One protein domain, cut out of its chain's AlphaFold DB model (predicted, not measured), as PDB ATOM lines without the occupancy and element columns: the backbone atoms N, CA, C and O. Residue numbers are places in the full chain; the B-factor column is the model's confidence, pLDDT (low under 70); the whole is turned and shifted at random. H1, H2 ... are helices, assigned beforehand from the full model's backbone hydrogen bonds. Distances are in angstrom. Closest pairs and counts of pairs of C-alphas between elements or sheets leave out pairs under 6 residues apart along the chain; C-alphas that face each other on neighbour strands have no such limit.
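Overview. This is residues 102 to 193 of the 343 residues of the protein "DNA alkylation repair protein" of Chloroflexi bacterium (UniProt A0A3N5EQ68). A short helix, H5, runs through the middle of the domain, side by side with H4 in a helical hairpin, and H1 and H3 pack crosswise on this hairpin. H2 and H6 lie far out from the middle and touch no other helix. The printed part has 92 residues with six named helices, H1 to H6 in order, and no named strand; its class is all helix. It is compact, with a radius of gyration of the C-alphas of 12.6 A and spans of 36 by 27 by 19 A.

Along the chain. H1, residues 104 to 114, begins at C-alpha 104 (80.150, 37.672, -29.944) and is 15.3 A long. H2 is residues 117 to 125, 12.6 A; H3 is 137 to 147, 15.2 A; H4 is 151 to 159, 12.2 A. H5 is residues 163 to 172, 14.5 A. H6, residues 180 to 189, 14.3 A, ends at C-alpha 189 (84.731, 55.732, -28.087).

Arrangement. H5 is the hub, touching three helices. H4 and H5 form a hairpin at a shallow tilt of 15 degrees, opposite ways; their closest C-alphas, Ala 154 and Ala 169, are 4.1 A apart. H3 touches H5 at a steep tilt of 47 degrees, closest at the C-alphas of Ala 144 and Val 172, 5.8 A. H1 touches H4 at the C-alphas of Ala 104 and Leu 153, 5.9 A, and only just touches H5, with 3 pairs of C-alphas within 8 A. H6 is close to H4 but not clearly touching, the C-alphas of Trp 158 and Trp 186 being 8.0 A apart. Every O i to N i+4 pair is within hydrogen-bond range in H1, H3, H4, H5 and H6; in H2, 4 of 5 are.

Size, cuts and confidence. The farthest C-alphas, Thr 118 and Asp 179, are 36.7 A apart. The printed part has no cut, the link from H2 to H3 is long, and no printed residue is under 70 in pLDDT.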
ATOM      1  N   MET A 102      73.282  34.427 -29.120       83.75
ATOM      2  CA  MET A 102      74.385  34.436 -30.070       83.75
ATOM      3  C   MET A 102      75.622  34.937 -29.326       83.75
ATOM      4  O   MET A 102      75.559  35.970 -28.665       83.75
ATOM      5  N   ASP A 103      76.733  34.205 -29.390       88.44
ATOM      6  CA  ASP A 103      77.990  34.704 -28.834       88.44
ATOM      7  C   ASP A 103      78.636  35.742 -29.767       88.44
ATOM      8  O   ASP A 103      78.357  35.797 -30.968       88.44
ATOM      9  N   ALA A 104      79.514  36.580 -29.207       90.06
ATOM     10  CA  ALA A 104      80.150  37.672 -29.944       90.06
ATOM     11  C   ALA A 104      80.958  37.182 -31.155       90.06
ATOM     12  O   ALA A 104      80.982  37.847 -32.184       90.06
ATOM     13  N   ARG A 105      81.577  35.998 -31.071       93.75
ATOM     14  CA  ARG A 105      82.359  35.428 -32.176       93.75
ATOM     15  C   ARG A 105      81.464  35.082 -33.362       93.75
ATOM     16  O   ARG A 105      81.809  35.389 -34.497       93.75
ATOM     17  N   THR A 106      80.321  34.464 -33.092       94.75
ATOM     18  CA  THR A 106      79.339  34.100 -34.116       94.75
ATOM     19  C   THR A 106      78.742  35.351 -34.754       94.75
ATOM     20  O   THR A 106      78.646  35.418 -35.975       94.75
ATOM     21  N   ALA A 107      78.408  36.367 -33.953       96.25
ATOM     22  CA  ALA A 107      77.917  37.644 -34.467       96.25
ATOM     23  C   ALA A 107      78.947  38.339 -35.376       96.25
ATOM     24  O   ALA A 107      78.587  38.820 -36.446       96.25
ATOM     25  N   LEU A 108      80.228  38.350 -34.991       97.56
ATOM     26  CA  LEU A 108      81.305  38.907 -35.816       97.56
ATOM     27  C   LEU A 108      81.485  38.145 -37.132       97.56
ATOM     28  O   LEU A 108      81.613  38.777 -38.171       97.56
ATOM     29  N   ALA A 109      81.430  36.811 -37.108       97.50
ATOM     30  CA  ALA A 109      81.516  36.006 -38.326       97.50
ATOM     31  C   ALA A 109      80.340  36.272 -39.284       97.50
ATOM     32  O   ALA A 109      80.521  36.302 -40.499       97.50
ATOM     33  N   GLU A 110      79.132  36.492 -38.755       97.19
ATOM     34  CA  GLU A 110      77.984  36.881 -39.580       97.19
ATOM     35  C   GLU A 110      78.123  38.293 -40.157       97.19
ATOM     36  O   GLU A 110      77.769  38.504 -41.316       97.19
ATOM     37  N   LEU A 111      78.649  39.245 -39.380       98.06
ATOM     38  CA  LEU A 111      78.945  40.592 -39.871       98.06
ATOM     39  C   LEU A 111      79.998  40.555 -40.981       98.06
ATOM     40  O   LEU A 111      79.795  41.155 -42.031       98.06
ATOM     41  N   GLU A 112      81.078  39.805 -40.787       97.81
ATOM     42  CA  GLU A 112      82.128  39.629 -41.791       97.81
ATOM     43  C   GLU A 112      81.577  39.018 -43.085       97.81
ATOM     44  O   GLU A 112      81.834  39.534 -44.169       97.81
ATOM     45  N   ALA A 113      80.744  37.977 -42.980       97.88
ATOM     46  CA  ALA A 113      80.119  37.339 -44.138       97.88
ATOM     47  C   ALA A 113      79.109  38.242 -44.877       97.88
ATOM     48  O   ALA A 113      78.867  38.041 -46.067       97.88
ATOM     49  N   ALA A 114      78.500  39.207 -44.183       97.44
ATOM     50  CA  ALA A 114      77.583  40.189 -44.766       97.44
ATOM     51  C   ALA A 114      78.299  41.443 -45.308       97.44
ATOM     52  O   ALA A 114      77.691  42.246 -46.021       97.44
ATOM     53  N   GLY A 115      79.570  41.629 -44.953       97.12
ATOM     54  CA  GLY A 115      80.392  42.752 -45.374       97.12
ATOM     55  C   GLY A 115      80.732  42.718 -46.862       97.12
ATOM     56  O   GLY A 115      80.827  41.658 -47.482       97.12
ATOM     57  N   THR A 116      80.933  43.894 -47.458       97.50
ATOM     58  CA  THR A 116      81.415  44.004 -48.843       97.50
ATOM     59  C   THR A 116      82.513  45.052 -48.966       97.50
ATOM     60  O   THR A 116      82.452  46.110 -48.339       97.50
ATOM     61  N   GLU A 117      83.488  44.800 -49.843       96.38
ATOM     62  CA  GLU A 117      84.604  45.731 -50.071       96.38
ATOM     63  C   GLU A 117      84.124  47.081 -50.632       96.38
ATOM     64  O   GLU A 117      84.630  48.138 -50.260       96.38
ATOM     65  N   THR A 118      83.078  47.070 -51.465       95.31
ATOM     66  CA  THR A 118      82.444  48.295 -51.971       95.31
ATOM     67  C   THR A 118      81.926  49.169 -50.829       95.31
ATOM     68  O   THR A 118      82.209  50.367 -50.799       95.31
ATOM     69  N   ASN A 119      81.191  48.581 -49.880       94.62
ATOM     70  CA  ASN A 119      80.674  49.311 -48.723       94.62
ATOM     71  C   ASN A 119      81.806  49.783 -47.816       94.62
ATOM     72  O   ASN A 119      81.794  50.937 -47.403       94.62
ATOM     73  N   ARG A 120      82.802  48.929 -47.554       95.50
ATOM     74  CA  ARG A 120      83.974  49.290 -46.752       95.50
ATOM     75  C   ARG A 120      84.672  50.527 -47.314       95.50
ATOM     76  O   ARG A 120      84.913  51.480 -46.577       95.50
ATOM     77  N   ALA A 121      84.916  50.564 -48.626       94.38
ATOM     78  CA  ALA A 121      85.525  51.714 -49.290       94.38
ATOM     79  C   ALA A 121      84.662  52.985 -49.191       94.38
ATOM     80  O   ALA A 121      85.197  54.086 -49.063       94.38
ATOM     81  N   ILE A 122      83.332  52.851 -49.252       91.69
ATOM     82  CA  ILE A 122      82.402  53.968 -49.042       91.69
ATOM     83  C   ILE A 122      82.498  54.454 -47.593       91.69
ATOM     84  O   ILE A 122      82.840  55.608 -47.359       91.69
ATOM     85  N   TYR A 123      82.262  53.583 -46.616       92.56
ATOM     86  CA  TYR A 123      82.241  53.938 -45.199       92.56
ATOM     87  C   TYR A 123      83.585  54.465 -44.692       92.56
ATOM     88  O   TYR A 123      83.609  55.327 -43.814       92.56
ATOM     89  N   LEU A 124      84.702  54.039 -45.289       93.31
ATOM     90  CA  LEU A 124      86.015  54.627 -45.031       93.31
ATOM     91  C   LEU A 124      86.047  56.122 -45.391       93.31
ATOM     92  O   LEU A 124      86.465  56.929 -44.565       93.31
ATOM     93  N   ARG A 125      85.517  56.514 -46.561       91.06
ATOM     94  CA  ARG A 125      85.383  57.933 -46.963       91.06
ATOM     95  C   ARG A 125      84.427  58.720 -46.062       91.06
ATOM     96  O   ARG A 125      84.580  59.929 -45.924       91.06
ATOM     97  N   HIS A 126      83.478  58.032 -45.427       87.19
ATOM     98  CA  HIS A 126      82.566  58.603 -44.432       87.19
ATOM     99  C   HIS A 126      83.152  58.650 -43.003       87.19
ATOM    100  O   HIS A 126      82.546  59.263 -42.122       87.19
ATOM    101  N   GLY A 127      84.328  58.054 -42.759       89.62
ATOM    102  CA  GLY A 127      85.046  58.130 -41.482       89.62
ATOM    103  C   GLY A 127      84.882  56.935 -40.535       89.62
ATOM    104  O   GLY A 127      85.235  57.054 -39.365       89.62
ATOM    105  N   ALA A 128      84.383  55.781 -40.995       89.38
ATOM    106  CA  ALA A 128      84.217  54.581 -40.157       89.38
ATOM    107  C   ALA A 128      85.546  53.944 -39.676       89.38
ATOM    108  O   ALA A 128      85.541  53.139 -38.746       89.38
ATOM    109  N   GLY A 129      86.684  54.322 -40.273       92.25
ATOM    110  CA  GLY A 129      88.005  53.752 -39.983       92.25
ATOM    111  C   GLY A 129      88.256  52.406 -40.676       92.25
ATOM    112  O   GLY A 129      87.439  51.933 -41.463       92.25
ATOM    113  N   GLU A 130      89.413  51.795 -40.409       94.44
ATOM    114  CA  GLU A 130      89.835  50.539 -41.061       94.44
ATOM    115  C   GLU A 130      89.242  49.277 -40.422       94.44
ATOM    116  O   GLU A 130      89.087  48.259 -41.094       94.44
ATOM    117  N   ASN A 131      88.903  49.325 -39.130       96.62
ATOM    118  CA  ASN A 131      88.323  48.190 -38.416       96.62
ATOM    119  C   ASN A 131      86.816  48.090 -38.700       96.62
ATOM    120  O   ASN A 131      85.984  48.501 -37.892       96.62
ATOM    121  N   GLN A 132      86.473  47.580 -39.879       97.00
ATOM    122  CA  GLN A 132      85.102  47.378 -40.339       97.00
ATOM    123  C   GLN A 132      85.041  46.251 -41.378       97.00
ATOM    124  O   GLN A 132      86.030  45.939 -42.039       97.00
ATOM    125  N   TYR A 133      83.857  45.677 -41.542       97.81
ATOM    126  CA  TYR A 133      83.513  44.696 -42.569       97.81
ATOM    127  C   TYR A 133      82.738  45.324 -43.742       97.81
ATOM    128  O   TYR A 133      82.713  44.760 -44.834       97.81
ATOM    129  N   GLY A 134      82.121  46.497 -43.555       96.94
ATOM    130  CA  GLY A 134      81.332  47.169 -44.589       96.94
ATOM    131  C   GLY A 134      79.929  46.573 -44.727       96.94
ATOM    132  O   GLY A 134      79.499  46.214 -45.828       96.94
ATOM    133  N   VAL A 135      79.210  46.417 -43.616       97.50
ATOM    134  CA  VAL A 135      77.889  45.769 -43.601       97.50
ATOM    135  C   VAL A 135      76.797  46.786 -43.914       97.50
ATOM    136  O   VAL A 135      76.760  47.872 -43.343       97.50
ATOM    137  N   SER A 136      75.865  46.440 -44.808       95.88
ATOM    138  CA  SER A 136      74.737  47.331 -45.106       95.88
ATOM    139  C   SER A 136      73.821  47.508 -43.887       95.88
ATOM    140  O   SER A 136      73.624  46.586 -43.088       95.88
ATOM    141  N   PHE A 137      73.164  48.664 -43.764       93.88
ATOM    142  CA  PHE A 137      72.203  48.895 -42.675       93.88
ATOM    143  C   PHE A 137      71.001  47.950 -42.734       93.88
ATOM    144  O   PHE A 137      70.411  47.604 -41.703       93.88
ATOM    145  N   LYS A 138      70.628  47.515 -43.939       95.50
ATOM    146  CA  LYS A 138      69.603  46.495 -44.144       95.50
ATOM    147  C   LYS A 138      70.001  45.170 -43.487       95.50
ATOM    148  O   LYS A 138      69.182  44.593 -42.766       95.50
ATOM    149  N   ASP A 139      71.228  44.711 -43.711       96.69
ATOM    150  CA  ASP A 139      71.712  43.436 -43.177       96.69
ATOM    151  C   ASP A 139      71.972  43.529 -41.670       96.69
ATOM    152  O   ASP A 139      71.529  42.649 -40.930       96.69
ATOM    153  N   LEU A 140      72.530  44.648 -41.184       96.81
ATOM    154  CA  LEU A 140      72.647  44.942 -39.747       96.81
ATOM    155  C   LEU A 140      71.299  44.799 -39.028       96.81
ATOM    156  O   LEU A 140      71.194  44.109 -38.014       96.81
ATOM    157  N   ARG A 141      70.233  45.396 -39.575       95.88
ATOM    158  CA  ARG A 141      68.880  45.284 -39.006       95.88
ATOM    159  C   ARG A 141      68.317  43.867 -39.093       95.88
ATOM    160  O   ARG A 141      67.585  43.455 -38.192       95.88
ATOM    161  N   ALA A 142      68.627  43.118 -40.150       96.31
ATOM    162  CA  ALA A 142      68.203  41.726 -40.282       96.31
ATOM    163  C   ALA A 142      68.865  40.831 -39.220       96.31
ATOM    164  O   ALA A 142      68.170  40.044 -38.571       96.31
ATOM    165  N   ILE A 143      70.170  41.006 -38.995       96.25
ATOM    166  CA  ILE A 143      70.936  40.323 -37.945       96.25
ATOM    167  C   ILE A 143      70.388  40.712 -36.566       96.25
ATOM    168  O   ILE A 143      69.979  39.837 -35.800       96.25
ATOM    169  N   ALA A 144      70.256  42.014 -36.284       96.81
ATOM    170  CA  ALA A 144      69.728  42.523 -35.016       96.81
ATOM    171  C   ALA A 144      68.327  41.981 -34.699       96.81
ATOM    172  O   ALA A 144      68.053  41.563 -33.577       96.81
ATOM    173  N   LYS A 145      67.435  41.917 -35.697       95.62
ATOM    174  CA  LYS A 145      66.083  41.360 -35.533       95.62
ATOM    175  C   LYS A 145      66.099  39.887 -35.117       95.62
ATOM    176  O   LYS A 145      65.210  39.451 -34.389       95.62
ATOM    177  N   ARG A 146      67.070  39.120 -35.613       94.94
ATOM    178  CA  ARG A 146      67.241  37.691 -35.316       94.94
ATOM    179  C   ARG A 146      67.780  37.468 -33.903       94.94
ATOM    180  O   ARG A 146      67.316  36.554 -33.229       94.94
ATOM    181  N   ILE A 147      68.719  38.312 -33.476       95.50
ATOM    182  CA  ILE A 147      69.304  38.303 -32.128       95.50
ATOM    183  C   ILE A 147      68.263  38.743 -31.089       95.50
ATOM    184  O   ILE A 147      68.053  38.064 -30.086       95.50
ATOM    185  N   GLY A 148      67.571  39.853 -31.346       95.12
ATOM    186  CA  GLY A 148      66.747  40.532 -30.352       95.12
ATOM    187  C   GLY A 148      67.575  41.483 -29.486       95.12
ATOM    188  O   GLY A 148      68.547  42.067 -29.956       95.12
ATOM    189  N   LYS A 149      67.152  41.679 -28.234       96.06
ATOM    190  CA  LYS A 149      67.858  42.526 -27.268       96.06
ATOM    191  C   LYS A 149      68.732  41.666 -26.354       96.06
ATOM    192  O   LYS A 149      68.217  40.721 -25.764       96.06
ATOM    193  N   ASP A 150      70.017  41.996 -26.258       97.00
ATOM    194  CA  ASP A 150      71.017  41.297 -25.445       97.00
ATOM    195  C   ASP A 150      72.163  42.257 -25.068       97.00
ATOM    196  O   ASP A 150      73.074  42.513 -25.861       97.00
ATOM    197  N   GLN A 151      72.134  42.794 -23.842       96.56
ATOM    198  CA  GLN A 151      73.151  43.750 -23.383       96.56
ATOM    199  C   GLN A 151      74.543  43.128 -23.208       96.56
ATOM    200  O   GLN A 151      75.544  43.839 -23.317       96.56
ATOM    201  N   VAL A 152      74.638  41.827 -22.907       96.31
ATOM    202  CA  VAL A 152      75.941  41.164 -22.723       96.31
ATOM    203  C   VAL A 152      76.639  41.064 -24.072       96.31
ATOM    204  O   VAL A 152      77.805  41.444 -24.192       96.31
ATOM    205  N   LEU A 153      75.900  40.643 -25.100       97.31
ATOM    206  CA  LEU A 153      76.386  40.653 -26.472       97.31
ATOM    207  C   LEU A 153      76.698  42.076 -26.947       97.31
ATOM    208  O   LEU A 153      77.761  42.283 -27.522       97.31
ATOM    209  N   ALA A 154      75.828  43.056 -26.675       98.12
ATOM    210  CA  ALA A 154      76.049  44.448 -27.071       98.12
ATOM    211  C   ALA A 154      77.379  44.996 -26.525       98.12
ATOM    212  O   ALA A 154      78.186  45.522 -27.286       98.12
ATOM    213  N   ARG A 155      77.660  44.805 -25.228       97.38
ATOM    214  CA  ARG A 155      78.942  45.202 -24.614       97.38
ATOM    215  C   ARG A 155      80.126  44.449 -25.229       97.38
ATOM    216  O   ARG A 155      81.159  45.056 -25.504       97.38
ATOM    217  N   GLY A 156      79.961  43.150 -25.488       97.31
ATOM    218  CA  GLY A 156      80.967  42.331 -26.165       97.31
ATOM    219  C   GLY A 156      81.309  42.871 -27.555       97.31
ATOM    220  O   GLY A 156      82.477  43.116 -27.842       97.31
ATOM    221  N   LEU A 157      80.298  43.139 -28.382       98.19
ATOM    222  CA  LEU A 157      80.445  43.733 -29.711       98.19
ATOM    223  C   LEU A 157      81.062  45.135 -29.649       98.19
ATOM    224  O   LEU A 157      81.974  45.431 -30.419       98.19
ATOM    225  N   TRP A 158      80.629  45.974 -28.705       98.00
ATOM    226  CA  TRP A 158      81.148  47.332 -28.542       98.00
ATOM    227  C   TRP A 158      82.662  47.354 -28.296       98.00
ATOM    228  O   TRP A 158      83.398  48.128 -28.921       98.00
ATOM    229  N   SER A 159      83.128  46.443 -27.432       97.06
ATOM    230  CA  SER A 159      84.536  46.321 -27.037       97.06
ATOM    231  C   SER A 159      85.480  45.915 -28.173       97.06
ATOM    232  O   SER A 159      86.686  46.117 -28.067       97.06
ATOM    233  N   THR A 160      84.953  45.385 -29.283       96.75
ATOM    234  CA  THR A 160      85.767  44.964 -30.438       96.75
ATOM    235  C   THR A 160      86.392  46.136 -31.191       96.75
ATOM    236  O   THR A 160      87.316  45.944 -31.980       96.75
ATOM    237  N   GLY A 161      85.857  47.348 -31.008       96.25
ATOM    238  CA  GLY A 161      86.279  48.522 -31.768       96.25
ATOM    239  C   GLY A 161      85.867  48.504 -33.241       96.25
ATOM    240  O   GLY A 161      86.163  49.464 -33.946       96.25
ATOM    241  N   ASN A 162      85.211  47.441 -33.718       97.50
ATOM    242  CA  ASN A 162      84.793  47.329 -35.108       97.50
ATOM    243  C   ASN A 162      83.536  48.178 -35.352       97.50
ATOM    244  O   ASN A 162      82.585  48.116 -34.568       97.50
ATOM    245  N   ALA A 163      83.529  48.977 -36.421       96.94
ATOM    246  CA  ALA A 163      82.454  49.933 -36.685       96.94
ATOM    247  C   ALA A 163      81.091  49.241 -36.871       96.94
ATOM    248  O   ALA A 163      80.114  49.635 -36.234       96.94
ATOM    249  N   ASP A 164      81.033  48.170 -37.668       97.81
ATOM    250  CA  ASP A 164      79.799  47.408 -37.905       97.81
ATOM    251  C   ASP A 164      79.341  46.668 -36.641       97.81
ATOM    252  O   ASP A 164      78.147  46.619 -36.339       97.81
ATOM    253  N   ALA A 165      80.285  46.145 -35.853       98.12
ATOM    254  CA  ALA A 165      79.980  45.512 -34.573       98.12
ATOM    255  C   ALA A 165      79.394  46.509 -33.563       98.12
ATOM    256  O   ALA A 165      78.425  46.184 -32.882       98.12
ATOM    257  N   ARG A 166      79.924  47.736 -33.489       98.12
ATOM    258  CA  ARG A 166      79.385  48.809 -32.634       98.12
ATOM    259  C   ARG A 166      78.009  49.288 -33.102       98.12
ATOM    260  O   ARG A 166      77.134  49.518 -32.271       98.12
ATOM    261  N   LEU A 167      77.776  49.362 -34.414       98.06
ATOM    262  CA  LEU A 167      76.440  49.627 -34.960       98.06
ATOM    263  C   LEU A 167      75.448  48.525 -34.559       98.06
ATOM    264  O   LEU A 167      74.354  48.824 -34.075       98.06
ATOM    265  N   LEU A 168      75.836  47.251 -34.690       98.31
ATOM    266  CA  LEU A 168      75.015  46.126 -34.236       98.31
ATOM    267  C   LEU A 168      74.792  46.165 -32.717       98.31
ATOM    268  O   LEU A 168      73.674  45.906 -32.268       98.31
ATOM    269  N   ALA A 169      75.812  46.532 -31.936       98.38
ATOM    270  CA  ALA A 169      75.723  46.677 -30.486       98.38
ATOM    271  C   ALA A 169      74.615  47.656 -30.085       98.38
ATOM    272  O   ALA A 169      73.775  47.300 -29.262       98.38
ATOM    273  N   CYS A 170      74.540  48.836 -30.710       98.31
ATOM    274  CA  CYS A 170      73.452  49.791 -30.473       98.31
ATOM    275  C   CYS A 170      72.070  49.196 -30.785       98.31
ATOM    276  O   CYS A 170      71.126  49.376 -30.017       98.31
ATOM    277  N   LEU A 171      71.945  48.444 -31.884       97.94
ATOM    278  CA  LEU A 171      70.671  47.844 -32.299       97.94
ATOM    279  C   LEU A 171      70.181  46.754 -31.330       97.94
ATOM    280  O   LEU A 171      68.969  46.605 -31.133       97.94
ATOM    281  N   VAL A 172      71.094  46.004 -30.707       97.81
ATOM    282  CA  VAL A 172      70.763  44.907 -29.777       97.81
ATOM    283  C   VAL A 172      70.868  45.304 -28.300       97.81
ATOM    284  O   VAL A 172      70.469  44.524 -27.440       97.81
ATOM    285  N   ALA A 173      71.329  46.518 -27.989       98.12
ATOM    286  CA  ALA A 173      71.422  47.025 -26.623       98.12
ATOM    287  C   ALA A 173      70.054  47.096 -25.919       98.12
ATOM    288  O   ALA A 173      69.006  47.300 -26.547       98.12
ATOM    289  N   GLU A 174      70.092  46.972 -24.593       97.62
ATOM    290  CA  GLU A 174      68.988  47.153 -23.650       97.62
ATOM    291  C   GLU A 174      69.210  48.454 -22.852       97.62
ATOM    292  O   GLU A 174      69.829  48.416 -21.787       97.62
ATOM    293  N   PRO A 175      68.691  49.610 -23.307       96.00
ATOM    294  CA  PRO A 175      68.992  50.906 -22.688       96.00
ATOM    295  C   PRO A 175      68.589  50.996 -21.210       96.00
ATOM    296  O   PRO A 175      69.244  51.667 -20.425       96.00
ATOM    297  N   ALA A 176      67.566  50.249 -20.786       95.50
ATOM    298  CA  ALA A 176      67.162  50.159 -19.380       95.50
ATOM    299  C   ALA A 176      68.228  49.532 -18.450       95.50
ATOM    300  O   ALA A 176      68.064  49.556 -17.234       95.50
ATOM    301  N   ARG A 177      69.291  48.939 -19.011       96.25
ATOM    302  CA  ARG A 177      70.434  48.342 -18.299       96.25
ATOM    303  C   ARG A 177      71.720  49.165 -18.458       96.25
ATOM    304  O   ARG A 177      72.806  48.620 -18.249       96.25
ATOM    305  N   MET A 178      71.596  50.416 -18.894       97.31
ATOM    306  CA  MET A 178      72.699  51.359 -19.053       97.31
ATOM    307  C   MET A 178      72.458  52.588 -18.184       97.31
ATOM    308  O   MET A 178      71.321  53.048 -18.052       97.31
ATOM    309  N   ASP A 179      73.531  53.111 -17.605       96.19
ATOM    310  CA  ASP A 179      73.539  54.367 -16.860       96.19
ATOM    311  C   ASP A 179      74.283  55.479 -17.624       96.19
ATOM    312  O   ASP A 179      74.693  55.306 -18.772       96.19
ATOM    313  N   GLU A 180      74.413  56.660 -17.017       96.56
ATOM    314  CA  GLU A 180      75.126  57.787 -17.633       96.56
ATOM    315  C   GLU A 180      76.608  57.485 -17.886       96.56
ATOM    316  O   GLU A 180      77.150  57.962 -18.880       96.56
ATOM    317  N   GLU A 181      77.255  56.688 -17.030       97.06
ATOM    318  CA  GLU A 181      78.670  56.340 -17.180       97.06
ATOM    319  C   GLU A 181      78.870  55.426 -18.393       97.06
ATOM    320  O   GLU A 181      79.773  55.657 -19.197       97.06
ATOM    321  N   ASP A 182      77.978  54.451 -18.585       97.38
ATOM    322  CA  ASP A 182      77.949  53.611 -19.781       97.38
ATOM    323  C   ASP A 182      77.760  54.439 -21.061       97.38
ATOM    324  O   ASP A 182      78.437  54.202 -22.065       97.38
ATOM    325  N   LEU A 183      76.835  55.407 -21.040       98.25
ATOM    326  CA  LEU A 183      76.557  56.268 -22.190       98.25
ATOM    327  C   LEU A 183      77.738  57.179 -22.521       98.25
ATOM    328  O   LEU A 183      78.099  57.299 -23.691       98.25
ATOM    329  N   ASP A 184      78.340  57.809 -21.511       97.69
ATOM    330  CA  ASP A 184      79.502  58.677 -21.687       97.69
ATOM    331  C   ASP A 184      80.724  57.870 -22.164       97.69
ATOM    332  O   ASP A 184      81.462  58.338 -23.036       97.69
ATOM    333  N   ALA A 185      80.909  56.642 -21.662       97.75
ATOM    334  CA  ALA A 185      81.965  55.738 -22.113       97.75
ATOM    335  C   ALA A 185      81.784  55.346 -23.585       97.75
ATOM    336  O   ALA A 185      82.716  55.491 -24.378       97.75
ATOM    337  N   TRP A 186      80.578  54.917 -23.977       98.25
ATOM    338  CA  TRP A 186      80.287  54.587 -25.373       98.25
ATOM    339  C   TRP A 186      80.472  55.812 -26.263       98.25
ATOM    340  O   TRP A 186      81.214  55.758 -27.235       98.25
ATOM    341  N   LEU A 187      79.899  56.959 -25.909       97.81
ATOM    342  CA  LEU A 187      80.059  58.184 -26.691       97.81
ATOM    343  C   LEU A 187      81.531  58.617 -26.820       97.81
ATOM    344  O   LEU A 187      81.938  59.126 -27.866       97.81
ATOM    345  N   GLY A 188      82.343  58.389 -25.784       96.81
ATOM    346  CA  GLY A 188      83.776  58.676 -25.776       96.81
ATOM    347  C   GLY A 188      84.590  57.867 -26.793       96.81
ATOM    348  O   GLY A 188      85.602  58.383 -27.280       96.81
ATOM    349  N   ASP A 189      84.120  56.665 -27.134       96.06
ATOM    350  CA  ASP A 189      84.731  55.732 -28.087       96.06
ATOM    351  C   ASP A 189      84.364  56.010 -29.556       96.06
ATOM    352  O   ASP A 189      84.948  55.402 -30.463       96.06
ATOM    353  N   ILE A 190      83.363  56.861 -29.809       94.38
ATOM    354  CA  ILE A 190      82.847  57.104 -31.157       94.38
ATOM    355  C   ILE A 190      83.764  58.065 -31.920       94.38
ATOM    356  O   ILE A 190      84.124  59.141 -31.445       94.38
ATOM    357  N   SER A 191      84.092  57.682 -33.154       87.69
ATOM    358  CA  SER A 191      84.873  58.480 -34.106       87.69
ATOM    359  C   SER A 191      84.195  58.631 -35.472       87.69
ATOM    360  O   SER A 191      84.814  59.120 -36.412       87.69
ATOM    361  N   TYR A 192      82.945  58.176 -35.595       88.38
ATOM    362  CA  TYR A 192      82.212  58.069 -36.853       88.38
ATOM    363  C   TYR A 192      80.782  58.580 -36.676       88.38
ATOM    364  O   TYR A 192      80.071  58.119 -35.781       88.38
ATOM    365  N   TYR A 193      80.347  59.505 -37.535       90.06
ATOM    366  CA  TYR A 193      79.068  60.202 -37.361       90.06
ATOM    367  C   TYR A 193      77.867  59.245 -37.367       90.06
ATOM    368  O   TYR A 193      77.018  59.354 -36.493       90.06
TER     369      TYR A 193